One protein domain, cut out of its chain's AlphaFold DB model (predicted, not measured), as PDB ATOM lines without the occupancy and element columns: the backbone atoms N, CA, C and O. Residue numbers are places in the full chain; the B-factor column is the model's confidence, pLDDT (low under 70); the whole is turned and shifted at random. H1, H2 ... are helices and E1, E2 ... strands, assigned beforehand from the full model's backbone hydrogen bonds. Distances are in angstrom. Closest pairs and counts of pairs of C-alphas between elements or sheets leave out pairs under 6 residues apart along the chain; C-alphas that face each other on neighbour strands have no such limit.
ATOM      1  N   GLU A 139     164.602 126.668 165.070       94.69
ATOM      2  CA  GLU A 139     164.664 127.457 163.834       94.69
ATOM      3  C   GLU A 139     163.286 127.942 163.385       94.69
ATOM      4  O   GLU A 139     162.266 127.262 163.541       94.69
ATOM      5  N   GLY A 140     163.254 129.131 162.793       92.12
ATOM      6  CA  GLY A 140     162.076 129.707 162.162       92.12
ATOM      7  C   GLY A 140     162.370 130.234 160.765       92.12
ATOM      8  O   GLY A 140     163.445 130.024 160.216       92.12
ATOM      9  N   ASP A 141     161.423 130.980 160.198       90.88
ATOM     10  CA  ASP A 141     161.619 131.653 158.904       90.88
ATOM     11  C   ASP A 141     162.490 132.921 158.995       90.88
ATOM     12  O   ASP A 141     162.775 133.558 157.979       90.88
ATOM     13  N   GLY A 142     162.908 133.309 160.203       85.62
ATOM     14  CA  GLY A 142     163.886 134.370 160.414       85.62
ATOM     15  C   GLY A 142     165.311 133.864 160.212       85.62
ATOM     16  O   GLY A 142     165.645 132.742 160.577       85.62
ATOM     17  N   ARG A 143     166.188 134.714 159.678       89.38
ATOM     18  CA  ARG A 143     167.633 134.468 159.672       89.38
ATOM     19  C   ARG A 143     168.353 135.761 159.995       89.38
ATOM     20  O   ARG A 143     168.064 136.785 159.385       89.38
ATOM     21  N   TRP A 144     169.235 135.725 160.983       89.75
ATOM     22  CA  TRP A 144     170.107 136.848 161.284       89.75
ATOM     23  C   TRP A 144     171.274 136.845 160.300       89.75
ATOM     24  O   TRP A 144     171.992 135.851 160.195       89.75
ATOM     25  N   ASP A 145     171.429 137.942 159.574       90.75
ATOM     26  CA  ASP A 145     172.534 138.181 158.657       90.75
ATOM     27  C   ASP A 145     173.599 139.033 159.357       90.75
ATOM     28  O   ASP A 145     173.343 140.165 159.768       90.75
ATOM     29  N   TRP A 146     174.785 138.465 159.542       86.00
ATOM     30  CA  TRP A 146     175.891 139.114 160.243       86.00
ATOM     31  C   TRP A 146     176.600 140.176 159.407       86.00
ATOM     32  O   TRP A 146     177.269 141.039 159.972       86.00
ATOM     33  N   ASP A 147     176.421 140.143 158.087       89.88
ATOM     34  CA  ASP A 147     177.063 141.086 157.173       89.88
ATOM     35  C   ASP A 147     176.345 142.449 157.152       89.88
ATOM     36  O   ASP A 147     176.810 143.405 156.523       89.88
ATOM     37  N   LEU A 148     175.204 142.563 157.841       86.50
ATOM     38  CA  LEU A 148     174.421 143.791 157.925       86.50
ATOM     39  C   LEU A 148     174.850 144.645 159.122       86.50
ATOM     40  O   LEU A 148     174.684 144.261 160.277       86.50
ATOM     41  N   GLU A 149     175.320 145.863 158.840       85.69
ATOM     42  CA  GLU A 149     175.691 146.846 159.873       85.69
ATOM     43  C   GLU A 149     174.481 147.365 160.675       85.69
ATOM     44  O   GLU A 149     174.626 147.785 161.822       85.69
ATOM     45  N   ASP A 150     173.287 147.376 160.071       88.69
ATOM     46  CA  ASP A 150     172.060 147.918 160.659       88.69
ATOM     47  C   ASP A 150     171.031 146.800 160.860       88.69
ATOM     48  O   ASP A 150     170.521 146.221 159.900       88.69
ATOM     49  N   ALA A 151     170.681 146.533 162.120       87.44
ATOM     50  CA  ALA A 151     169.696 145.521 162.493       87.44
ATOM     51  C   ALA A 151     168.314 145.741 161.848       87.44
ATOM     52  O   ALA A 151     167.560 144.793 161.648       87.44
ATOM     53  N   THR A 152     167.966 146.968 161.455       87.81
ATOM     54  CA  THR A 152     166.696 147.244 160.764       87.81
ATOM     55  C   THR A 152     166.680 146.797 159.299       87.81
ATOM     56  O   THR A 152     165.624 146.815 158.666       87.81
ATOM     57  N   GLN A 153     167.827 146.378 158.753       91.44
ATOM     58  CA  GLN A 153     167.946 145.796 157.412       91.44
ATOM     59  C   GLN A 153     167.772 144.274 157.408       91.44
ATOM     60  O   GLN A 153     167.713 143.675 156.334       91.44
ATOM     61  N   GLN A 154     167.679 143.656 158.589       92.62
ATOM     62  CA  GLN A 154     167.459 142.222 158.727       92.62
ATOM     63  C   GLN A 154     166.179 141.792 157.996       92.62
ATOM     64  O   GLN A 154     165.196 142.543 157.959       92.62
ATOM     65  N   PRO A 155     166.141 140.579 157.422       91.94
ATOM     66  CA  PRO A 155     164.925 140.073 156.812       91.94
ATOM     67  C   PRO A 155     163.820 139.954 157.869       91.94
ATOM     68  O   PRO A 155     164.024 139.462 158.978       91.94
ATOM     69  N   HIS A 156     162.615 140.403 157.523       93.19
ATOM     70  CA  HIS A 156     161.467 140.272 158.412       93.19
ATOM     71  C   HIS A 156     161.119 138.797 158.616       93.19
ATOM     72  O   HIS A 156     160.846 138.086 157.649       93.19
ATOM     73  N   SER A 157     161.060 138.360 159.871       92.00
ATOM     74  CA  SER A 157     160.635 137.005 160.210       92.00
ATOM     75  C   SER A 157     159.112 136.856 160.194       92.00
ATOM     76  O   SER A 157     158.618 135.766 159.940       92.00
ATOM     77  N   PHE A 158     158.338 137.935 160.389       93.94
ATOM     78  CA  PHE A 158     156.870 137.867 160.448       93.94
ATOM     79  C   PHE A 158     156.159 138.776 159.422       93.94
ATOM     80  O   PHE A 158     156.628 139.875 159.111       93.94
ATOM     81  N   PRO A 159     154.968 138.386 158.924       90.75
ATOM     82  CA  PRO A 159     154.140 139.256 158.087       90.75
ATOM     83  C   PRO A 159     153.629 140.510 158.823       90.75
ATOM     84  O   PRO A 159     153.365 140.478 160.026       90.75
ATOM     85  N   ALA A 160     153.387 141.598 158.077       91.25
ATOM     86  CA  ALA A 160     152.957 142.901 158.620       91.25
ATOM     87  C   ALA A 160     151.679 142.843 159.470       91.25
ATOM     88  O   ALA A 160     151.532 143.568 160.453       91.25
ATOM     89  N   CYS A 161     150.731 141.980 159.097       89.75
ATOM     90  CA  CYS A 161     149.451 141.838 159.791       89.75
ATOM     91  C   CYS A 161     149.591 141.362 161.247       89.75
ATOM     92  O   CYS A 161     148.670 141.574 162.033       89.75
ATOM     93  N   TYR A 162     150.744 140.805 161.628       94.50
ATOM     94  CA  TYR A 162     151.017 140.324 162.984       94.50
ATOM     95  C   TYR A 162     151.852 141.292 163.832       94.50
ATOM     96  O   TYR A 162     152.189 140.978 164.971       94.50
ATOM     97  N   ALA A 163     152.106 142.512 163.342       95.69
ATOM     98  CA  ALA A 163     152.727 143.591 164.121       95.69
ATOM     99  C   ALA A 163     151.967 143.934 165.422       95.69
ATOM    100  O   ALA A 163     152.552 144.452 166.373       95.69
ATOM    101  N   ASN A 164     150.666 143.622 165.478       95.94
ATOM    102  CA  ASN A 164     149.783 143.915 166.610       95.94
ATOM    103  C   ASN A 164     149.674 142.790 167.655       95.94
ATOM    104  O   ASN A 164     148.818 142.898 168.538       95.94
ATOM    105  N   LEU A 165     150.500 141.739 167.571       97.25
ATOM    106  CA  LEU A 165     150.579 140.707 168.610       97.25
ATOM    107  C   LEU A 165     150.841 141.341 169.982       97.25
ATOM    108  O   LEU A 165     151.679 142.229 170.106       97.25
ATOM    109  N   GLU A 166     150.128 140.877 171.007       96.88
ATOM    110  CA  GLU A 166     150.211 141.402 172.377       96.88
ATOM    111  C   GLU A 166     151.091 140.530 173.270       96.88
ATOM    112  O   GLU A 166     151.844 141.051 174.098       96.88
ATOM    113  N   THR A 167     151.028 139.213 173.071       96.50
ATOM    114  CA  THR A 167     151.780 138.231 173.853       96.50
ATOM    115  C   THR A 167     152.493 137.244 172.944       96.50
ATOM    116  O   THR A 167     151.858 136.592 172.116       96.50
ATOM    117  N   LEU A 168     153.797 137.083 173.141       96.81
ATOM    118  CA  LEU A 168     154.615 136.116 172.420       96.81
ATOM    119  C   LEU A 168     155.389 135.238 173.402       96.81
ATOM    120  O   LEU A 168     156.033 135.746 174.324       96.81
ATOM    121  N   VAL A 169     155.340 133.928 173.175       96.50
ATOM    122  CA  VAL A 169     156.209 132.948 173.826       96.50
ATOM    123  C   VAL A 169     157.060 132.263 172.766       96.50
ATOM    124  O   VAL A 169     156.516 131.677 171.832       96.50
ATOM    125  N   LEU A 170     158.377 132.333 172.933       96.44
ATOM    126  CA  LEU A 170     159.363 131.583 172.164       96.44
ATOM    127  C   LEU A 170     159.985 130.544 173.102       96.44
ATOM    128  O   LEU A 170     160.632 130.912 174.079       96.44
ATOM    129  N   ASP A 171     159.744 129.261 172.851       95.75
ATOM    130  CA  ASP A 171     160.300 128.151 173.631       95.75
ATOM    131  C   ASP A 171     161.374 127.446 172.798       95.75
ATOM    132  O   ASP A 171     161.117 127.045 171.663       95.75
ATOM    133  N   TYR A 172     162.570 127.312 173.367       93.94
ATOM    134  CA  TYR A 172     163.739 126.707 172.733       93.94
ATOM    135  C   TYR A 172     164.320 127.444 171.498       93.94
ATOM    136  O   TYR A 172     164.869 126.775 170.627       93.94
ATOM    137  N   PRO A 173     164.288 128.789 171.382       95.00
ATOM    138  CA  PRO A 173     164.738 129.471 170.167       95.00
ATOM    139  C   PRO A 173     166.259 129.447 169.985       95.00
ATOM    140  O   PRO A 173     167.015 129.630 170.941       95.00
ATOM    141  N   GLY A 174     166.700 129.294 168.738       92.69
ATOM    142  CA  GLY A 174     168.073 129.559 168.319       92.69
ATOM    143  C   GLY A 174     168.253 131.040 168.003       92.69
ATOM    144  O   GLY A 174     167.480 131.620 167.231       92.69
ATOM    145  N   GLY A 175     169.294 131.659 168.562       88.25
ATOM    146  CA  GLY A 175     169.542 133.096 168.454       88.25
ATOM    147  C   GLY A 175     169.525 133.594 167.013       88.25
ATOM    148  O   GLY A 175     169.016 134.684 166.742       88.25
ATOM    149  N   HIS A 176     170.098 132.821 166.085       88.81
ATOM    150  CA  HIS A 176     170.275 133.197 164.672       88.81
ATOM    151  C   HIS A 176     169.042 132.956 163.811       88.81
ATOM    152  O   HIS A 176     168.911 133.574 162.757       88.81
ATOM    153  N   TYR A 177     168.147 132.077 164.250       90.75
ATOM    154  CA  TYR A 177     167.096 131.520 163.402       90.75
ATOM    155  C   TYR A 177     165.692 131.876 163.888       90.75
ATOM    156  O   TYR A 177     164.712 131.694 163.165       90.75
ATOM    157  N   LEU A 178     165.562 132.395 165.113       93.06
ATOM    158  CA  LEU A 178     164.259 132.713 165.669       93.06
ATOM    159  C   LEU A 178     164.268 133.975 166.535       93.06
ATOM    160  O   LEU A 178     164.533 133.936 167.730       93.06
ATOM    161  N   TYR A 179     163.882 135.094 165.924       94.00
ATOM    162  CA  TYR A 179     163.588 136.367 166.588       94.00
ATOM    163  C   TYR A 179     162.292 136.961 166.026       94.00
ATOM    164  O   TYR A 179     161.871 136.628 164.914       94.00
ATOM    165  N   PHE A 180     161.630 137.835 166.785       96.12
ATOM    166  CA  PHE A 180     160.349 138.409 166.372       96.12
ATOM    167  C   PHE A 180     160.551 139.737 165.650       96.12
ATOM    168  O   PHE A 180     160.804 140.750 166.291       96.12
ATOM    169  N   TYR A 181     160.404 139.759 164.325       95.88
ATOM    170  CA  TYR A 181     160.493 140.982 163.533       95.88
ATOM    171  C   TYR A 181     159.415 141.037 162.443       95.88
ATOM    172  O   TYR A 181     159.657 140.645 161.298       95.88
ATOM    173  N   PRO A 182     158.196 141.502 162.775       96.38
ATOM    174  CA  PRO A 182     157.162 141.710 161.776       96.38
ATOM    175  C   PRO A 182     157.484 142.906 160.876       96.38
ATOM    176  O   PRO A 182     158.055 143.903 161.321       96.38
ATOM    177  N   VAL A 183     157.050 142.843 159.616       94.00
ATOM    178  CA  VAL A 183     157.115 143.986 158.691       94.00
ATOM    179  C   VAL A 183     156.448 145.215 159.333       94.00
ATOM    180  O   VAL A 183     155.277 145.172 159.713       94.00
ATOM    181  N   GLY A 184     157.182 146.326 159.436       92.75
ATOM    182  CA  GLY A 184     156.724 147.558 160.101       92.75
ATOM    183  C   GLY A 184     156.995 147.628 161.614       92.75
ATOM    184  O   GLY A 184     156.713 148.664 162.232       92.75
ATOM    185  N   GLY A 185     157.588 146.573 162.180       94.56
ATOM    186  CA  GLY A 185     157.964 146.442 163.583       94.56
ATOM    187  C   GLY A 185     156.798 146.069 164.501       94.56
ATOM    188  O   GLY A 185     155.630 146.288 164.187       94.56
ATOM    189  N   ALA A 186     157.114 145.507 165.661       96.06
ATOM    190  CA  ALA A 186     156.154 145.160 166.698       96.06
ATOM    191  C   ALA A 186     155.567 146.429 167.337       96.06
ATOM    192  O   ALA A 186     156.286 147.222 167.947       96.06
ATOM    193  N   THR A 187     154.257 146.639 167.196       95.44
ATOM    194  CA  THR A 187     153.576 147.878 167.618       95.44
ATOM    195  C   THR A 187     152.705 147.729 168.856       95.44
ATOM    196  O   THR A 187     152.236 148.737 169.378       95.44
ATOM    197  N   ASN A 188     152.441 146.504 169.314       96.75
ATOM    198  CA  ASN A 188     151.558 146.261 170.459       96.75
ATOM    199  C   ASN A 188     152.041 145.122 171.370       96.75
ATOM    200  O   ASN A 188     151.281 144.686 172.232       96.75
ATOM    201  N   LEU A 189     153.280 144.641 171.207       97.56
ATOM    202  CA  LEU A 189     153.799 143.548 172.027       97.56
ATOM    203  C   LEU A 189     154.030 144.046 173.457       97.56
ATOM    204  O   LEU A 189     154.845 144.941 173.692       97.56
ATOM    205  N   ARG A 190     153.290 143.464 174.401       97.12
ATOM    206  CA  ARG A 190     153.276 143.826 175.828       97.12
ATOM    207  C   ARG A 190     153.937 142.773 176.696       97.12
ATOM    208  O   ARG A 190     154.522 143.117 177.722       97.12
ATOM    209  N   SER A 191     153.848 141.509 176.295       96.81
ATOM    210  CA  SER A 191     154.440 140.389 177.015       96.81
ATOM    211  C   SER A 191     155.303 139.553 176.084       96.81
ATOM    212  O   SER A 191     154.803 138.984 175.115       96.81
ATOM    213  N   LEU A 192     156.583 139.438 176.424       97.31
ATOM    214  CA  LEU A 192     157.538 138.584 175.732       97.31
ATOM    215  C   LEU A 192     158.131 137.583 176.721       97.31
ATOM    216  O   LEU A 192     158.699 137.961 177.747       97.31
ATOM    217  N   THR A 193     157.989 136.306 176.398       96.69
ATOM    218  CA  THR A 193     158.583 135.202 177.145       96.69
ATOM    219  C   THR A 193     159.498 134.433 176.211       96.69
ATOM    220  O   THR A 193     159.055 133.981 175.159       96.69
ATOM    221  N   ILE A 194     160.757 134.275 176.597       96.50
ATOM    222  CA  ILE A 194     161.747 133.521 175.840       96.50
ATOM    223  C   ILE A 194     162.358 132.489 176.782       96.50
ATOM    224  O   ILE A 194     162.927 132.849 177.817       96.50
ATOM    225  N   LEU A 195     162.154 131.215 176.463       95.00
ATOM    226  CA  LEU A 195     162.497 130.078 177.311       95.00
ATOM    227  C   LEU A 195     163.577 129.234 176.660       95.00
ATOM    228  O   LEU A 195     163.541 128.987 175.459       95.00
ATOM    229  N   GLU A 196     164.460 128.717 177.497       91.69
ATOM    230  CA  GLU A 196     165.602 127.898 177.127       91.69
ATOM    231  C   GLU A 196     166.567 128.595 176.128       91.69
ATOM    232  O   GLU A 196     166.434 129.784 175.831       91.69
ATOM    233  N   ASN A 197     167.606 127.871 175.689       90.62
ATOM    234  CA  ASN A 197     168.605 128.271 174.680       90.62
ATOM    235  C   ASN A 197     169.063 129.746 174.746       90.62
ATOM    236  O   ASN A 197     169.411 130.246 175.823       90.62
ATOM    237  N   ASP A 198     169.072 130.434 173.602       90.44
ATOM    238  CA  ASP A 198     169.703 131.739 173.389       90.44
ATOM    239  C   ASP A 198     168.772 132.896 173.769       90.44
ATOM    240  O   ASP A 198     168.695 133.914 173.077       90.44
ATOM    241  N   SER A 199     168.020 132.747 174.864       93.56
ATOM    242  CA  SER A 199     166.897 133.636 175.177       93.56
ATOM    243  C   SER A 199     167.261 135.120 175.226       93.56
ATOM    244  O   SER A 199     166.477 135.965 174.790       93.56
ATOM    245  N   VAL A 200     168.459 135.453 175.706       92.62
ATOM    246  CA  VAL A 200     168.932 136.841 175.762       92.62
ATOM    247  C   VAL A 200     169.364 137.359 174.392       92.62
ATOM    248  O   VAL A 200     169.005 138.479 174.042       92.62
ATOM    249  N   THR A 201     170.061 136.555 173.587       91.50
ATOM    250  CA  THR A 201     170.436 136.922 172.211       91.50
ATOM    251  C   THR A 201     169.192 137.148 171.356       91.50
ATOM    252  O   THR A 201     169.084 138.151 170.651       91.50
ATOM    253  N   VAL A 202     168.201 136.260 171.473       94.38
ATOM    254  CA  VAL A 202     166.894 136.399 170.815       94.38
ATOM    255  C   VAL A 202     166.192 137.682 171.253       94.38
ATOM    256  O   VAL A 202     165.619 138.384 170.417       94.38
ATOM    257  N   PHE A 203     166.245 138.014 172.547       96.19
ATOM    258  CA  PHE A 203     165.684 139.259 173.062       96.19
ATOM    259  C   PHE A 203     166.382 140.491 172.484       96.19
ATOM    260  O   PHE A 203     165.693 141.360 171.956       96.19
ATOM    261  N   ALA A 204     167.715 140.549 172.544       93.31
ATOM    262  CA  ALA A 204     168.503 141.669 172.035       93.31
ATOM    263  C   ALA A 204     168.198 141.926 170.553       93.31
ATOM    264  O   ALA A 204     167.747 143.011 170.197       93.31
ATOM    265  N   ARG A 205     168.261 140.879 169.722       93.25
ATOM    266  CA  ARG A 205     167.913 140.950 168.292       93.25
ATOM    267  C   ARG A 205     166.477 141.393 168.051       93.25
ATOM    268  O   ARG A 205     166.199 142.192 167.161       93.25
ATOM    269  N   THR A 206     165.546 140.895 168.864       95.62
ATOM    270  CA  THR A 206     164.144 141.320 168.799       95.62
ATOM    271  C   THR A 206     164.003 142.810 169.125       95.62
ATOM    272  O   THR A 206     163.238 143.497 168.455       95.62
ATOM    273  N   VAL A 207     164.737 143.344 170.103       95.06
ATOM    274  CA  VAL A 207     164.724 144.782 170.425       95.06
ATOM    275  C   VAL A 207     165.360 145.610 169.310       95.06
ATOM    276  O   VAL A 207     164.746 146.587 168.878       95.06
ATOM    277  N   ASP A 208     166.518 145.194 168.795       93.19
ATOM    278  CA  ASP A 208     167.263 145.928 167.764       93.19
ATOM    279  C   ASP A 208     166.445 146.102 166.478       93.19
ATOM    280  O   ASP A 208     166.367 147.196 165.913       93.19
ATOM    281  N   CYS A 209     165.743 145.048 166.056       93.56
ATOM    282  CA  CYS A 209     164.865 145.106 164.891       93.56
ATOM    283  C   CYS A 209     163.566 145.890 165.153       93.56
ATOM    284  O   CYS A 209     162.920 146.373 164.218       93.56
ATOM    285  N   ASN A 210     163.143 146.027 166.414       95.19
ATOM    286  CA  ASN A 210     161.853 146.612 166.777       95.19
ATOM    287  C   ASN A 210     162.013 147.752 167.791       95.19
ATOM    288  O   ASN A 210     161.589 147.622 168.944       95.19
ATOM    289  N   PRO A 211     162.492 148.932 167.364       91.50
ATOM    290  CA  PRO A 211     162.735 150.050 168.273       91.50
ATOM    291  C   PRO A 211     161.478 150.524 169.017       91.50
ATOM    292  O   PRO A 211     161.590 151.113 170.083       91.50
ATOM    293  N   LYS A 212     160.267 150.247 168.508       92.44
ATOM    294  CA  LYS A 212     158.999 150.566 169.191       92.44
ATOM    295  C   LYS A 212     158.697 149.673 170.398       92.44
ATOM    296  O   LYS A 212     157.884 150.067 171.231       92.44
ATOM    297  N   LEU A 213     159.344 148.512 170.531       94.31
ATOM    298  CA  LEU A 213     159.147 147.634 171.692       94.31
ATOM    299  C   LEU A 213     159.477 148.336 173.004       94.31
ATOM    300  O   LEU A 213     158.865 148.030 174.027       94.31
ATOM    301  N   VAL A 214     160.385 149.316 172.966       92.81
ATOM    302  CA  VAL A 214     160.754 150.094 174.150       92.81
ATOM    303  C   VAL A 214     159.612 150.934 174.718       92.81
ATOM    304  O   VAL A 214     159.698 151.393 175.857       92.81
ATOM    305  N   GLU A 215     158.550 151.129 173.934       95.25
ATOM    306  CA  GLU A 215     157.354 151.884 174.302       95.25
ATOM    307  C   GLU A 215     156.171 150.980 174.686       95.25
ATOM    308  O   GLU A 215     155.203 151.463 175.277       95.25
ATOM    309  N   THR A 216     156.211 149.688 174.349       96.75
ATOM    310  CA  THR A 216     155.050 148.790 174.493       96.75
ATOM    311  C   THR A 216     155.282 147.640 175.458       96.75
ATOM    312  O   THR A 216     154.321 147.172 176.072       96.75
ATOM    313  N   LEU A 217     156.524 147.175 175.612       97.88
ATOM    314  CA  LEU A 217     156.818 145.972 176.379       97.88
ATOM    315  C   LEU A 217     156.703 146.246 177.883       97.88
ATOM    316  O   LEU A 217     157.457 147.034 178.455       97.88
ATOM    317  N   THR A 218     155.755 145.576 178.538       97.69
ATOM    318  CA  THR A 218     155.482 145.717 179.976       97.69
ATOM    319  C   THR A 218     155.909 144.498 180.784       97.69
ATOM    320  O   THR A 218     156.109 144.608 181.992       97.69
ATOM    321  N   SER A 219     156.069 143.343 180.141       97.06
ATOM    322  CA  SER A 219     156.513 142.107 180.777       97.06
ATOM    323  C   SER A 219     157.554 141.394 179.935       97.06
ATOM    324  O   SER A 219     157.337 141.141 178.748       97.06
ATOM    325  N   LEU A 220     158.642 141.009 180.590       97.31
ATOM    326  CA  LEU A 220     159.734 140.256 180.004       97.31
ATOM    327  C   LEU A 220     160.080 139.068 180.898       97.31
ATOM    328  O   LEU A 220     160.328 139.220 182.095       97.31
ATOM    329  N   THR A 221     160.101 137.881 180.305       96.56
ATOM    330  CA  THR A 221     160.592 136.652 180.932       96.56
ATOM    331  C   THR A 221     161.699 136.082 180.061       96.56
ATOM    332  O   THR A 221     161.438 135.701 178.926       96.56
ATOM    333  N   LEU A 222     162.911 136.011 180.601       95.75
ATOM    334  CA  LEU A 222     164.068 135.379 179.977       95.75
ATOM    335  C   LEU A 222     164.496 134.207 180.854       95.75
ATOM    336  O   LEU A 222     164.880 134.396 182.011       95.75
ATOM    337  N   GLU A 223     164.404 132.996 180.323       93.56
ATOM    338  CA  GLU A 223     164.939 131.800 180.958       93.56
ATOM    339  C   GLU A 223     165.997 131.204 180.039       93.56
ATOM    340  O   GLU A 223     165.684 130.621 179.019       93.56
ATOM    341  N   ALA A 224     167.270 131.393 180.364       88.88
ATOM    342  CA  ALA A 224     168.372 130.792 179.632       88.88
ATOM    343  C   ALA A 224     168.714 129.438 180.260       88.88
ATOM    344  O   ALA A 224     168.969 129.340 181.466       88.88
ATOM    345  N   LYS A 225     168.787 128.391 179.441       81.88
ATOM    346  CA  LYS A 225     169.439 127.143 179.845       81.88
ATOM    347  C   LYS A 225     170.843 127.123 179.279       81.88
ATOM    348  O   LYS A 225     171.066 127.485 178.135       81.88
ATOM    349  N   SER A 226     171.800 126.657 180.076       61.62
ATOM    350  CA  SER A 226     173.121 126.350 179.534       61.62
ATOM    351  C   SER A 226     172.992 125.198 178.537       61.62
ATOM    352  O   SER A 226     172.496 124.133 178.926       61.62
ATOM    353  N   LEU A 227     173.479 125.397 177.305       54.59
ATOM    354  CA  LEU A 227     173.570 124.376 176.248       54.59
ATOM    355  C   LEU A 227     174.215 123.070 176.749       54.59
ATOM    356  O   LEU A 227     173.776 121.979 176.392       54.59
ATOM    357  N   ALA A 228     175.143 123.158 177.708       48.97
ATOM    358  CA  ALA A 228     175.743 122.007 178.390       48.97
ATOM    359  C   ALA A 228     174.736 121.036 179.039       48.97
ATOM    360  O   ALA A 228     175.045 119.867 179.277       48.97
ATOM    361  N   THR A 229     173.528 121.503 179.355       41.41
ATOM    362  CA  THR A 229     172.477 120.673 179.961       41.41
ATOM    363  C   THR A 229     171.769 119.800 178.917       41.41
ATOM    364  O   THR A 229     171.274 118.728 179.267       41.41
ATOM    365  N   THR A 333     175.787 140.254 178.075       84.06
ATOM    366  CA  THR A 333     176.506 141.505 177.843       84.06
ATOM    367  C   THR A 333     175.547 142.570 177.331       84.06
ATOM    368  O   THR A 333     174.841 142.357 176.348       84.06
ATOM    369  N   GLY A 334     175.476 143.709 178.022       88.50
ATOM    370  CA  GLY A 334     174.652 144.843 177.587       88.50
ATOM    371  C   GLY A 334     173.141 144.667 177.782       88.50
ATOM    372  O   GLY A 334     172.379 145.572 177.450       88.50
ATOM    373  N   LEU A 335     172.674 143.566 178.389       93.44
ATOM    374  CA  LEU A 335     171.246 143.383 178.674       93.44
ATOM    375  C   LEU A 335     170.629 144.578 179.445       93.44
ATOM    376  O   LEU A 335     169.556 145.024 179.046       93.44
ATOM    377  N   PRO A 336     171.271 145.177 180.476       95.12
ATOM    378  CA  PRO A 336     170.739 146.364 181.161       95.12
ATOM    379  C   PRO A 336     170.446 147.571 180.271       95.12
ATOM    380  O   PRO A 336     169.608 148.394 180.648       95.12
ATOM    381  N   ASP A 337     171.151 147.699 179.144       93.69
ATOM    382  CA  ASP A 337     171.043 148.832 178.223       93.69
ATOM    383  C   ASP A 337     169.834 148.733 177.299       93.69
ATOM    384  O   ASP A 337     169.260 149.753 176.922       93.69
ATOM    385  N   VAL A 338     169.424 147.508 176.976       93.81
ATOM    386  CA  VAL A 338     168.316 147.239 176.051       93.81
ATOM    387  C   VAL A 338     166.982 147.003 176.766       93.81
ATOM    388  O   VAL A 338     165.941 146.887 176.117       93.81
ATOM    389  N   LEU A 339     166.967 146.945 178.106       96.81
ATOM    390  CA  LEU A 339     165.724 146.788 178.864       96.81
ATOM    391  C   LEU A 339     164.846 148.050 178.766       96.81
ATOM    392  O   LEU A 339     165.296 149.157 179.074       96.81
ATOM    393  N   PRO A 340     163.561 147.906 178.405       96.19
ATOM    394  CA  PRO A 340     162.707 149.050 178.142       96.19
ATOM    395  C   PRO A 340     162.180 149.689 179.427       96.19
ATOM    396  O   PRO A 340     161.788 149.014 180.378       96.19
ATOM    397  N   ASN A 341     162.084 151.019 179.450       97.12
ATOM    398  CA  ASN A 341     161.612 151.751 180.631       97.12
ATOM    399  C   ASN A 341     160.127 151.516 180.953       97.12
ATOM    400  O   ASN A 341     159.683 151.832 182.058       97.12
ATOM    401  N   THR A 342     159.350 150.975 180.016       97.56
ATOM    402  CA  THR A 342     157.945 150.581 180.208       97.56
ATOM    403  C   THR A 342     157.775 149.278 180.979       97.56
ATOM    404  O   THR A 342     156.650 148.942 181.353       97.56
ATOM    405  N   LEU A 343     158.868 148.554 181.233       98.12
ATOM    406  CA  LEU A 343     158.836 147.259 181.888       98.12
ATOM    407  C   LEU A 343     158.297 147.372 183.318       98.12
ATOM    408  O   LEU A 343     158.813 148.132 184.134       98.12
ATOM    409  N   GLN A 344     157.264 146.587 183.611       98.06
ATOM    410  CA  GLN A 344     156.641 146.457 184.930       98.06
ATOM    411  C   GLN A 344     157.020 145.130 185.592       98.06
ATOM    412  O   GLN A 344     157.172 145.076 186.812       98.06
ATOM    413  N   TYR A 345     157.225 144.085 184.788       97.75
ATOM    414  CA  TYR A 345     157.551 142.739 185.245       97.75
ATOM    415  C   TYR A 345     158.813 142.239 184.546       97.75
ATOM    416  O   TYR A 345     158.852 142.168 183.316       97.75
ATOM    417  N   LEU A 346     159.824 141.867 185.329       97.56
ATOM    418  CA  LEU A 346     161.054 141.257 184.829       97.56
ATOM    419  C   LEU A 346     161.298 139.919 185.524       97.56
ATOM    420  O   LEU A 346     161.469 139.871 186.741       97.56
ATOM    421  N   LEU A 347     161.369 138.839 184.752       96.81
ATOM    422  CA  LEU A 347     161.923 137.570 185.208       96.81
ATOM    423  C   LEU A 347     163.189 137.274 184.416       96.81
ATOM    424  O   LEU A 347     163.128 137.140 183.198       96.81
ATOM    425  N   LEU A 348     164.309 137.127 185.119       96.00
ATOM    426  CA  LEU A 348     165.563 136.647 184.550       96.00
ATOM    427  C   LEU A 348     165.994 135.378 185.286       96.00
ATOM    428  O   LEU A 348     166.214 135.388 186.499       96.00
ATOM    429  N   SER A 349     166.103 134.280 184.548       94.06
ATOM    430  CA  SER A 349     166.640 133.007 185.020       94.06
ATOM    431  C   SER A 349     167.744 132.545 184.075       94.06
ATOM    432  O   SER A 349     167.571 132.619 182.864       94.06
ATOM    433  N   GLY A 350     168.871 132.060 184.589       91.50
ATOM    434  CA  GLY A 350     169.987 131.657 183.730       91.50
ATOM    435  C   GLY A 350     171.093 130.869 184.431       91.50
ATOM    436  O   GLY A 350     171.040 130.705 185.652       91.50
ATOM    437  N   PRO A 351     172.102 130.359 183.705       89.44
ATOM    438  CA  PRO A 351     173.310 129.808 184.312       89.44
ATOM    439  C   PRO A 351     174.090 130.831 185.151       89.44
ATOM    440  O   PRO A 351     174.355 131.955 184.732       89.44
ATOM    441  N   ALA A 352     174.546 130.400 186.326       90.56
ATOM    442  CA  ALA A 352     175.549 131.109 187.108       90.56
ATOM    443  C   ALA A 352     176.930 130.933 186.453       90.56
ATOM    444  O   ALA A 352     177.525 129.858 186.535       90.56
ATOM    445  N   ASN A 353     177.449 131.976 185.805       89.75
ATOM    446  CA  ASN A 353     178.756 131.952 185.145       89.75
ATOM    447  C   ASN A 353     179.565 133.238 185.407       89.75
ATOM    448  O   ASN A 353     179.081 134.192 186.022       89.75
ATOM    449  N   SER A 354     180.833 133.242 184.988       90.00
ATOM    450  CA  SER A 354     181.775 134.342 185.258       90.00
ATOM    451  C   SER A 354     181.448 135.622 184.489       90.00
ATOM    452  O   SER A 354     181.789 136.708 184.954       90.00
ATOM    453  N   ILE A 355     180.765 135.510 183.346       89.56
ATOM    454  CA  ILE A 355     180.238 136.651 182.590       89.56
ATOM    455  C   ILE A 355     179.150 137.339 183.409       89.56
ATOM    456  O   ILE A 355     179.284 138.516 183.723       89.56
ATOM    457  N   MET A 356     178.124 136.600 183.840       91.56
ATOM    458  CA  MET A 356     177.023 137.141 184.638       91.56
ATOM    459  C   MET A 356     177.527 137.778 185.942       91.56
ATOM    460  O   MET A 356     177.026 138.817 186.362       91.56
ATOM    461  N   LEU A 357     178.562 137.200 186.564       94.56
ATOM    462  CA  LEU A 357     179.216 137.789 187.737       94.56
ATOM    463  C   LEU A 357     179.809 139.184 187.465       94.56
ATOM    464  O   LEU A 357     179.766 140.040 188.353       94.56
ATOM    465  N   LYS A 358     180.382 139.404 186.276       93.56
ATOM    466  CA  LYS A 358     180.915 140.709 185.855       93.56
ATOM    467  C   LYS A 358     179.786 141.662 185.476       93.56
ATOM    468  O   LYS A 358     179.761 142.781 185.971       93.56
ATOM    469  N   GLU A 359     178.827 141.195 184.680       93.88
ATOM    470  CA  GLU A 359     177.685 142.004 184.240       93.88
ATOM    471  C   GLU A 359     176.866 142.528 185.423       93.88
ATOM    472  O   GLU A 359     176.408 143.667 185.393       93.88
ATOM    473  N   LEU A 360     176.740 141.765 186.517       96.88
ATOM    474  CA  LEU A 360     176.039 142.235 187.717       96.88
ATOM    475  C   LEU A 360     176.582 143.556 188.285       96.88
ATOM    476  O   LEU A 360     175.815 144.276 188.923       96.88
ATOM    477  N   ASP A 361     177.854 143.903 188.061       97.56
ATOM    478  CA  ASP A 361     178.373 145.211 188.474       97.56
ATOM    479  C   ASP A 361     177.673 146.351 187.720       97.56
ATOM    480  O   ASP A 361     177.248 147.326 188.345       97.56
ATOM    481  N   GLU A 362     177.475 146.204 186.408       96.62
ATOM    482  CA  GLU A 362     176.741 147.177 185.592       96.62
ATOM    483  C   GLU A 362     175.260 147.210 185.986       96.62
ATOM    484  O   GLU A 362     174.698 148.288 186.187       96.62
ATOM    485  N   TRP A 363     174.639 146.047 186.222       97.75
ATOM    486  CA  TRP A 363     173.265 145.981 186.742       97.75
ATOM    487  C   TRP A 363     173.116 146.744 188.066       97.75
ATOM    488  O   TRP A 363     172.154 147.490 188.241       97.75
ATOM    489  N   ILE A 364     174.060 146.591 189.001       98.56
ATOM    490  CA  ILE A 364     174.059 147.306 190.286       98.56
ATOM    491  C   ILE A 364     174.226 148.816 190.072       98.56
ATOM    492  O   ILE A 364     173.530 149.606 190.717       98.56
ATOM    493  N   VAL A 365     175.124 149.235 189.174       98.12
ATOM    494  CA  VAL A 365     175.317 150.653 188.824       98.12
ATOM    495  C   VAL A 365     174.024 151.249 188.268       98.12
ATOM    496  O   VAL A 365     173.579 152.285 188.766       98.12
ATOM    497  N   ARG A 366     173.372 150.567 187.319       97.94
ATOM    498  CA  ARG A 366     172.093 150.993 186.735       97.94
ATOM    499  C   ARG A 366     170.954 150.988 187.745       97.94
ATOM    500  O   ARG A 366     170.195 151.946 187.804       97.94
ATOM    501  N   ALA A 367     170.872 149.983 188.615       98.06
ATOM    502  CA  ALA A 367     169.840 149.898 189.649       98.06
ATOM    503  C   ALA A 367     169.849 151.090 190.615       98.06
ATOM    504  O   ALA A 367     168.782 151.495 191.096       98.06
ATOM    505  N   ARG A 368     171.031 151.667 190.880       98.12
ATOM    506  CA  ARG A 368     171.194 152.875 191.706       98.12
ATOM    507  C   ARG A 368     170.658 154.136 191.027       98.12
ATOM    508  O   ARG A 368     170.312 155.079 191.737       98.12
ATOM    509  N   ASP A 369     170.554 154.155 189.700       98.06
ATOM    510  CA  ASP A 369     169.828 155.190 188.969       98.06
ATOM    511  C   ASP A 369     168.321 154.897 189.015       98.06
ATOM    512  O   ASP A 369     167.833 153.877 188.530       98.06
ATOM    513  N   TRP A 370     167.555 155.802 189.623       96.00
ATOM    514  CA  TRP A 370     166.104 155.649 189.765       96.00
ATOM    515  C   TRP A 370     165.360 155.852 188.441       96.00
ATOM    516  O   TRP A 370     164.188 155.493 188.343       96.00
ATOM    517  N   SER A 371     166.023 156.427 187.432       97.00
ATOM    518  CA  SER A 371     165.475 156.566 186.085       97.00
ATOM    519  C   SER A 371     165.605 155.294 185.246       97.00
ATOM    520  O   SER A 371     164.902 155.173 184.248       97.00
ATOM    521  N   TRP A 372     166.443 154.334 185.659       97.56
ATOM    522  CA  TRP A 372     166.548 153.034 185.002       97.56
ATOM    523  C   TRP A 372     165.394 152.130 185.436       97.56
ATOM    524  O   TRP A 372     165.267 151.811 186.622       97.56
ATOM    525  N   LEU A 373     164.561 151.706 184.482       97.62
ATOM    526  CA  LEU A 373     163.349 150.910 184.722       97.62
ATOM    527  C   LEU A 373     162.408 151.572 185.746       97.62
ATOM    528  O   LEU A 373     162.120 150.998 186.803       97.62
ATOM    529  N   PRO A 374     161.928 152.797 185.464       97.75
ATOM    530  CA  PRO A 374     161.168 153.595 186.421       97.75
ATOM    531  C   PRO A 374     159.779 153.008 186.711       97.75
ATOM    532  O   PRO A 374     159.178 153.334 187.732       97.75
ATOM    533  N   ASN A 375     159.270 152.147 185.825       97.94
ATOM    534  CA  ASN A 375     157.962 151.508 185.949       97.94
ATOM    535  C   ASN A 375     158.030 150.084 186.518       97.94
ATOM    536  O   ASN A 375     156.985 149.443 186.618       97.94
ATOM    537  N   LEU A 376     159.219 149.590 186.885       98.38
ATOM    538  CA  LEU A 376     159.387 148.222 187.370       98.38
ATOM    539  C   LEU A 376     158.646 148.038 188.698       98.38
ATOM    540  O   LEU A 376     158.896 148.758 189.662       98.38
ATOM    541  N   GLN A 377     157.747 147.059 188.741       98.19
ATOM    542  CA  GLN A 377     156.930 146.732 189.910       98.19
ATOM    543  C   GLN A 377     157.359 145.411 190.533       98.19
ATOM    544  O   GLN A 377     157.438 145.318 191.754       98.19
ATOM    545  N   THR A 378     157.677 144.414 189.707       98.19
ATOM    546  CA  THR A 378     158.025 143.069 190.167       98.19
ATOM    547  C   THR A 378     159.274 142.567 189.460       98.19
ATOM    548  O   THR A 378     159.398 142.675 188.237       98.19
ATOM    549  N   ILE A 379     160.181 141.967 190.229       98.00
ATOM    550  CA  ILE A 379     161.363 141.283 189.711       98.00
ATOM    551  C   ILE A 379     161.493 139.874 190.290       98.00
ATOM    552  O   ILE A 379     161.328 139.651 191.490       98.00
ATOM    553  N   ALA A 380     161.837 138.927 189.426       96.88
ATOM    554  CA  ALA A 380     162.276 137.589 189.788       96.88
ATOM    555  C   ALA A 380     163.653 137.341 189.170       96.88
ATOM    556  O   ALA A 380     163.840 137.514 187.967       96.88
ATOM    557  N   PHE A 381     164.618 136.935 189.990       95.44
ATOM    558  CA  PHE A 381     166.000 136.759 189.559       95.44
ATOM    559  C   PHE A 381     166.530 135.413 190.050       95.44
ATOM    560  O   PHE A 381     166.537 135.156 191.254       95.44
ATOM    561  N   ARG A 382     166.967 134.545 189.132       93.25
ATOM    562  CA  ARG A 382     167.528 133.226 189.456       93.25
ATOM    563  C   ARG A 382     168.790 132.962 188.666       93.25
ATOM    564  O   ARG A 382     168.749 132.970 187.445       93.25
ATOM    565  N   LEU A 383     169.865 132.584 189.341       92.25
ATOM    566  CA  LEU A 383     170.987 131.944 188.666       92.25
ATOM    567  C   LEU A 383     171.116 130.509 189.167       92.25
ATOM    568  O   LEU A 383     171.092 130.254 190.372       92.25
ATOM    569  N   VAL A 384     171.178 129.565 188.237       87.75
ATOM    570  CA  VAL A 384     171.311 128.137 188.519       87.75
ATOM    571  C   VAL A 384     172.756 127.751 188.250       87.75
ATOM    572  O   VAL A 384     173.268 128.003 187.164       87.75
ATOM    573  N   ASP A 385     173.421 127.150 189.236       84.19
ATOM    574  CA  ASP A 385     174.742 126.546 189.034       84.19
ATOM    575  C   ASP A 385     174.618 125.530 187.887       84.19
ATOM    576  O   ASP A 385     173.797 124.610 188.018       84.19
ATOM    577  N   PRO A 386     175.329 125.703 186.752       76.88
ATOM    578  CA  PRO A 386     175.302 124.711 185.689       76.88
ATOM    579  C   PRO A 386     175.643 123.375 186.339       76.88
ATOM    580  O   PRO A 386     176.650 123.248 187.041       76.88
ATOM    581  N   ALA A 387     174.732 122.404 186.227       65.62
ATOM    582  CA  ALA A 387     174.904 121.118 186.890       65.62
ATOM    583  C   ALA A 387     176.300 120.566 186.564       65.62
ATOM    584  O   ALA A 387     176.806 120.828 185.478       65.62
ATOM    585  N   LYS A 388     176.905 119.805 187.494       56.31
ATOM    586  CA  LYS A 388     178.222 119.135 187.360       56.31
ATOM    587  C   LYS A 388     178.224 118.068 186.250       56.31
ATOM    588  O   LYS A 388     178.457 116.882 186.491       56.31
ATOM    589  N   GLY A 389     177.880 118.492 185.052       53.53
ATOM    590  CA  GLY A 389     177.814 117.763 183.817       53.53
ATOM    591  C   GLY A 389     179.150 117.879 183.106       53.53
ATOM    592  O   GLY A 389     179.779 118.927 183.105       53.53
ATOM    593  N   LYS A 390     179.645 116.777 182.554       48.00
ATOM    594  CA  LYS A 390     181.005 116.675 182.008       48.00
ATOM    595  C   LYS A 390     181.177 117.356 180.639       48.00
ATOM    596  O   LYS A 390     181.825 116.777 179.775       48.00
ATOM    597  N   THR A 391     180.604 118.529 180.410       53.72
ATOM    598  CA  THR A 391     180.968 119.325 179.235       53.72
ATOM    599  C   THR A 391     182.189 120.161 179.608       53.72
ATOM    600  O   THR A 391     182.239 120.785 180.670       53.72
ATOM    601  N   ALA A 392     183.248 120.037 178.811       50.97
ATOM    602  CA  ALA A 392     184.591 120.494 179.166       50.97
ATOM    603  C   ALA A 392     184.740 122.027 179.164       50.97
ATOM    604  O   ALA A 392     185.689 122.529 179.764       50.97
ATOM    605  N   ASP A 393     183.779 122.750 178.582       58.72
ATOM    606  CA  ASP A 393     183.944 124.167 178.238       58.72
ATOM    607  C   ASP A 393     183.132 125.137 179.103       58.72
ATOM    608  O   ASP A 393     183.297 126.354 179.010       58.72
ATOM    609  N   VAL A 394     182.300 124.640 180.027       63.28
ATOM    610  CA  VAL A 394     181.647 125.528 180.998       63.28
ATOM    611  C   VAL A 394     182.631 125.839 182.120       63.28
ATOM    612  O   VAL A 394     182.882 125.016 183.002       63.28
ATOM    613  N   VAL A 395     183.189 127.054 182.103       70.12
ATOM    614  CA  VAL A 395     184.030 127.566 183.193       70.12
ATOM    615  C   VAL A 395     183.184 127.682 184.459       70.12
ATOM    616  O   VAL A 395     182.458 128.654 184.673       70.12
ATOM    617  N   TYR A 396     183.277 126.661 185.306       81.00
ATOM    618  CA  TYR A 396     182.624 126.639 186.605       81.00
ATOM    619  C   TYR A 396     183.129 127.782 187.479       81.00
ATOM    620  O   TYR A 396     184.336 127.974 187.643       81.00
ATOM    621  N   LEU A 397     182.190 128.483 188.114       89.19
ATOM    622  CA  LEU A 397     182.523 129.445 189.153       89.19
ATOM    623  C   LEU A 397     183.214 128.733 190.318       89.19
ATOM    624  O   LEU A 397     182.740 127.716 190.835       89.19
ATOM    625  N   THR A 398     184.318 129.303 190.783       92.62
ATOM    626  CA  THR A 398     184.928 128.909 192.051       92.62
ATOM    627  C   THR A 398     183.970 129.197 193.213       92.62
ATOM    628  O   THR A 398     183.143 130.101 193.153       92.62
ATOM    629  N   GLU A 399     184.118 128.509 194.347       93.38
ATOM    630  CA  GLU A 399     183.316 128.784 195.561       93.38
ATOM    631  C   GLU A 399     183.472 130.222 196.093       93.38
ATOM    632  O   GLU A 399     182.670 130.709 196.892       93.38
ATOM    633  N   LYS A 400     184.546 130.916 195.701       95.94
ATOM    634  CA  LYS A 400     184.701 132.345 195.973       95.94
ATOM    635  C   LYS A 400     183.787 133.161 195.056       95.94
ATOM    636  O   LYS A 400     183.037 133.984 195.565       95.94
ATOM    637  N   GLU A 401     183.832 132.907 193.752       95.00
ATOM    638  CA  GLU A 401     183.002 133.594 192.758       95.00
ATOM    639  C   GLU A 401     181.511 133.314 192.949       95.00
ATOM    640  O   GLU A 401     180.712 134.226 192.793       95.00
ATOM    641  N   LYS A 402     181.117 132.103 193.368       94.62
ATOM    642  CA  LYS A 402     179.720 131.797 193.724       94.62
ATOM    643  C   LYS A 402     179.215 132.676 194.866       94.62
ATOM    644  O   LYS A 402     178.156 133.278 194.754       94.62
ATOM    645  N   ARG A 403     180.003 132.808 195.939       96.06
ATOM    646  CA  ARG A 403     179.668 133.698 197.064       96.06
ATOM    647  C   ARG A 403     179.634 135.165 196.647       96.06
ATOM    648  O   ARG A 403     178.797 135.915 197.135       96.06
ATOM    649  N   GLU A 404     180.543 135.570 195.764       97.38
ATOM    650  CA  GLU A 404     180.547 136.920 195.199       97.38
ATOM    651  C   GLU A 404     179.289 137.174 194.357       97.38
ATOM    652  O   GLU A 404     178.650 138.210 194.514       97.38
ATOM    653  N   LEU A 405     178.884 136.204 193.534       95.88
ATOM    654  CA  LEU A 405     177.673 136.261 192.718       95.88
ATOM    655  C   LEU A 405     176.422 136.397 193.589       95.88
ATOM    656  O   LEU A 405     175.616 137.296 193.366       95.88
ATOM    657  N   GLU A 406     176.284 135.549 194.610       96.38
ATOM    658  CA  GLU A 406     175.183 135.613 195.580       96.38
ATOM    659  C   GLU A 406     175.132 136.974 196.284       96.38
ATOM    660  O   GLU A 406     174.060 137.568 196.416       96.38
ATOM    661  N   GLN A 407     176.290 137.504 196.693       98.06
ATOM    662  CA  GLN A 407     176.381 138.821 197.316       98.06
ATOM    663  C   GLN A 407     175.925 139.936 196.363       98.06
ATOM    664  O   GLN A 407     175.181 140.818 196.790       98.06
ATOM    665  N   LYS A 408     176.340 139.898 195.090       98.19
ATOM    666  CA  LYS A 408     175.932 140.892 194.084       98.19
ATOM    667  C   LYS A 408     174.444 140.807 193.753       98.19
ATOM    668  O   LYS A 408     173.796 141.844 193.648       98.19
ATOM    669  N   ILE A 409     173.880 139.600 193.645       97.50
ATOM    670  CA  ILE A 409     172.429 139.419 193.473       97.50
ATOM    671  C   ILE A 409     171.685 140.052 194.651       97.50
ATOM    672  O   ILE A 409     170.762 140.838 194.448       97.50
ATOM    673  N   GLU A 410     172.092 139.750 195.884       98.06
ATOM    674  CA  GLU A 410     171.426 140.297 197.067       98.06
ATOM    675  C   GLU A 410     171.592 141.823 197.162       98.06
ATOM    676  O   GLU A 410     170.655 142.520 197.552       98.06
ATOM    677  N   GLU A 411     172.743 142.375 196.764       98.50
ATOM    678  CA  GLU A 411     172.937 143.825 196.650       98.50
ATOM    679  C   GLU A 411     171.973 144.448 195.630       98.50
ATOM    680  O   GLU A 411     171.251 145.388 195.976       98.50
ATOM    681  N   LEU A 412     171.907 143.901 194.410       98.38
ATOM    682  CA  LEU A 412     170.996 144.346 193.351       98.38
ATOM    683  C   LEU A 412     169.540 144.343 193.833       98.38
ATOM    684  O   LEU A 412     168.845 145.359 193.749       98.38
ATOM    685  N   LEU A 413     169.080 143.218 194.385       98.19
ATOM    686  CA  LEU A 413     167.705 143.069 194.861       98.19
ATOM    687  C   LEU A 413     167.399 144.026 196.022       98.19
ATOM    688  O   LEU A 413     166.308 144.595 196.077       98.19
ATOM    689  N   ASN A 414     168.355 144.272 196.922       98.44
ATOM    690  CA  ASN A 414     168.181 145.247 197.999       98.44
ATOM    691  C   ASN A 414     168.080 146.689 197.500       98.44
ATOM    692  O   ASN A 414     167.280 147.448 198.048       98.44
ATOM    693  N   ILE A 415     168.834 147.064 196.464       98.44
ATOM    694  CA  ILE A 415     168.706 148.383 195.826       98.44
ATOM    695  C   ILE A 415     167.297 148.547 195.240       98.44
ATOM    696  O   ILE A 415     166.642 149.559 195.493       98.44
ATOM    697  N   LEU A 416     166.791 147.536 194.523       98.06
ATOM    698  CA  LEU A 416     165.458 147.576 193.911       98.06
ATOM    699  C   LEU A 416     164.325 147.646 194.954       98.06
ATOM    700  O   LEU A 416     163.387 148.429 194.791       98.06
ATOM    701  N   ARG A 417     164.435 146.918 196.075       98.25
ATOM    702  CA  ARG A 417     163.473 146.990 197.198       98.25
ATOM    703  C   ARG A 417     163.390 148.379 197.840       98.25
ATOM    704  O   ARG A 417     162.375 148.709 198.446       98.25
ATOM    705  N   GLN A 418     164.449 149.183 197.750       98.12
ATOM    706  CA  GLN A 418     164.517 150.519 198.356       98.12
ATOM    707  C   GLN A 418     163.972 151.635 197.450       98.12
ATOM    708  O   GLN A 418     163.969 152.799 197.858       98.12
ATOM    709  N   ARG A 419     163.512 151.308 196.235       97.19
ATOM    710  CA  ARG A 419     162.920 152.276 195.301       97.19
ATOM    711  C   ARG A 419     161.587 152.837 195.807       97.19
ATOM    712  O   ARG A 419     161.004 152.369 196.785       97.19
ATOM    713  N   SER A 420     161.107 153.881 195.132       94.94
ATOM    714  CA  SER A 420     159.803 154.494 195.390       94.94
ATOM    715  C   SER A 420     159.002 154.588 194.081       94.94
ATOM    716  O   SER A 420     159.313 155.459 193.268       94.94
ATOM    717  N   PRO A 421     157.989 153.721 193.862       96.56
ATOM    718  CA  PRO A 421     157.533 152.650 194.757       96.56
ATOM    719  C   PRO A 421     158.565 151.508 194.915       96.56
ATOM    720  O   PRO A 421     159.407 151.328 194.037       96.56
ATOM    721  N   PRO A 422     158.528 150.750 196.031       97.06
ATOM    722  CA  PRO A 422     159.369 149.565 196.202       97.06
ATOM    723  C   PRO A 422     159.085 148.516 195.126       97.06
ATOM    724  O   PRO A 422     157.919 148.216 194.869       97.06
ATOM    725  N   VAL A 423     160.136 147.926 194.552       98.19
ATOM    726  CA  VAL A 423     159.998 146.776 193.646       98.19
ATOM    727  C   VAL A 423     159.780 145.512 194.477       98.19
ATOM    728  O   VAL A 423     160.557 145.208 195.388       98.19
ATOM    729  N   GLU A 424     158.729 144.762 194.161       98.31
ATOM    730  CA  GLU A 424     158.454 143.456 194.747       98.31
ATOM    731  C   GLU A 424     159.443 142.419 194.203       98.31
ATOM    732  O   GLU A 424     159.531 142.189 192.997       98.31
ATOM    733  N   VAL A 425     160.190 141.777 195.098       97.69
ATOM    734  CA  VAL A 425     161.089 140.675 194.742       97.69
ATOM    735  C   VAL A 425     160.365 139.362 195.006       97.69
ATOM    736  O   VAL A 425     160.048 139.069 196.160       97.69
ATOM    737  N   VAL A 426     160.125 138.579 193.955       97.38
ATOM    738  CA  VAL A 426     159.393 137.307 194.028       97.38
ATOM    739  C   VAL A 426     160.274 136.123 193.645       97.38
ATOM    740  O   VAL A 426     161.262 136.258 192.922       97.38
ATOM    741  N   GLU A 427     159.893 134.941 194.125       94.62
ATOM    742  CA  GLU A 427     160.532 133.692 193.718       94.62
ATOM    743  C   GLU A 427     160.235 133.394 192.234       94.62
ATOM    744  O   GLU A 427     159.071 133.423 191.816       94.62
ATOM    745  N   PRO A 428     161.261 133.085 191.424       91.00
ATOM    746  CA  PRO A 428     161.101 132.681 190.033       91.00
ATOM    747  C   PRO A 428     160.172 131.473 189.897       91.00
ATOM    748  O   PRO A 428     160.360 130.436 190.542       91.00
ATOM    749  N   ARG A 429     159.178 131.583 189.011       88.94
ATOM    750  CA  ARG A 429     158.261 130.473 188.730       88.94
ATOM    751  C   ARG A 429     159.029 129.288 188.117       88.94
ATOM    752  O   ARG A 429     159.959 129.500 187.340       88.94
ATOM    753  N   PRO A 430     158.641 128.036 188.416       88.00
ATOM    754  CA  PRO A 430     159.170 126.869 187.720       88.00
ATOM    755  C   PRO A 430     158.931 126.959 186.209       88.00
ATOM    756  O   PRO A 430     157.865 127.402 185.788       88.00
ATOM    757  N   LEU A 431     159.865 126.446 185.406       86.12
ATOM    758  CA  LEU A 431     159.804 126.487 183.939       86.12
ATOM    759  C   LEU A 431     158.471 125.993 183.355       86.12
ATOM    760  O   LEU A 431     157.894 126.631 182.481       86.12
ATOM    761  N   VAL A 432     157.913 124.910 183.904       85.06
ATOM    762  CA  VAL A 432     156.609 124.376 183.470       85.06
ATOM    763  C   VAL A 432     155.465 125.392 183.600       85.06
ATOM    764  O   VAL A 432     154.506 125.332 182.843       85.06
ATOM    765  N   GLN A 433     155.561 126.334 184.541       84.69
ATOM    766  CA  GLN A 433     154.586 127.413 184.715       84.69
ATOM    767  C   GLN A 433     154.894 128.628 183.832       84.69
ATOM    768  O   GLN A 433     153.990 129.419 183.585       84.69
ATOM    769  N   LEU A 434     156.141 128.797 183.379       86.12
ATOM    770  CA  LEU A 434     156.543 129.891 182.487       86.12
ATOM    771  C   LEU A 434     156.056 129.686 181.054       86.12
ATOM    772  O   LEU A 434     155.774 130.669 180.375       86.12
ATOM    773  N   ARG A 435     155.878 128.426 180.635       83.38
ATOM    774  CA  ARG A 435     155.236 128.087 179.355       83.38
ATOM    775  C   ARG A 435     153.813 128.639 179.239       83.38
ATOM    776  O   ARG A 435     153.332 128.835 178.134       83.38
ATOM    777  N   TYR A 436     153.160 128.947 180.361       75.19
ATOM    778  CA  TYR A 436     151.860 129.612 180.389       75.19
ATOM    779  C   TYR A 436     152.057 131.114 180.659       75.19
ATOM    780  O   TYR A 436     152.494 131.491 181.760       75.19
ATOM    781  N   PRO A 437     151.740 131.996 179.692       61.03
ATOM    782  CA  PRO A 437     151.920 133.426 179.878       61.03
ATOM    783  C   PRO A 437     151.082 133.929 181.070       61.03
ATOM    784  O   PRO A 437     149.928 133.515 181.228       61.03
ATOM    785  N   PRO A 438     151.637 134.800 181.933       55.16
ATOM    786  CA  PRO A 438     150.922 135.314 183.102       55.16
ATOM    787  C   PRO A 438     149.674 136.133 182.713       55.16
ATOM    788  O   PRO A 438     149.573 136.654 181.604       55.16
ATOM    789  N   THR A 439     148.711 136.237 183.635       53.69
ATOM    790  CA  THR A 439     147.633 137.244 183.586       53.69
ATOM    791  C   THR A 439     148.208 138.621 183.907       53.69
ATOM    792  O   THR A 439     148.938 138.730 184.896       53.69
ATOM    793  N   PHE A 440     147.808 139.650 183.160       50.16
ATOM    794  CA  PHE A 440     147.961 141.050 183.565       50.16
ATOM    795  C   PHE A 440     146.602 141.653 183.897       50.16
ATOM    796  O   PHE A 440     145.654 141.413 183.111       50.16
TER     797      PHE A 440
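Overview. This is residues 139 to 229 and 333 to 440 of the 440 residues of an uncharacterized protein of Candolleomyces aberdarensis (UniProt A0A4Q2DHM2). The chain is wound in stacked turns, with a wall of five parallel strands, E1 to E5, along one side of the turns; H1, H3 and H4 form a row along the other side, and H5 stands at the E5 end. Loops before E1 and between E1 and E2 gather at the E1 end, while the tail after H5 turns back along E5 and passes over the sheet on the side away from H1, where H6 only grazes it. The printed part has 199 residues, with six named helices and five named strands in the order E1 E2 H1 H2 E3 H3 E4 H4 E5 H5 H6, and the sheet's order is E1 E2 E3 E4 E5. The class is mixed, helices and strands, with 57 and 29 residues, under half of those printed. The whole is compact, with a radius of gyration of the C-alphas of 16.9 A and spans of 49 by 45 by 34 A.

Along the chain. E1, residues 167 to 171, begins at C-alpha 167 (151.780, 138.231, 173.853). E2 is residues 191 to 195, H1 residues 199 to 209 with 15.5 A, H2 residues 213 to 216, E3 residues 219 to 223 and H3 residues 335 to 338. E4, residues 345 to 351, measures 20.4 A, H4, residues 354 to 368, 22.3 A, and E5, residues 378 to 384, 20.1 A. H5, residues 399 to 417, is the longest helix at 27.0 A. H6, residues 431 to 434, ends at C-alpha 434 (156.543, 129.891, 182.487).

Arrangement. In the sheet, N 168 and O 191 of E1 and E2 are 2.9 A apart, N 194 and O 221 of E2 and E3 2.8 A, N 222 and O 347 of E3 and E4 2.8 A, and N 384 and O 350 of E5 and E4 2.8 A, each within hydrogen-bond range. Two strand-helix-strand units, parallel neighbour strands joined through helices, have right-handed crossovers: E2, H1 H2, E3 and E4, H4, E5. H1 is on the sheet at a height of 10.5 A, over E2 and E3. H1 touches H3, the closest C-alphas being those of Ala 204 and Val 338, 6.9 A apart. H4 touches H5 at a shallow tilt of 22 degrees, the same way, with C-alphas 364 and 412 closest at 5.2 A. In H1 every O i to N i+4 pair is within hydrogen-bond range, in H4 9 of 11 and in H5 14 of 15; H2, H3 and H6 are too short for such a pair.

Size, cuts and confidence. The C-alphas of Cys 161 and Lys 400, the two farthest apart, are 51.4 A apart. Residues 230 to 332 are not printed, and C-alphas 229 and 333 are 21.3 A apart across the cut. The links E1 to E2, E5 to H5 and H5 to H6 are long. Residues 226 to 229, 387 to 394 and 437 to 440 of the model have pLDDT under 70.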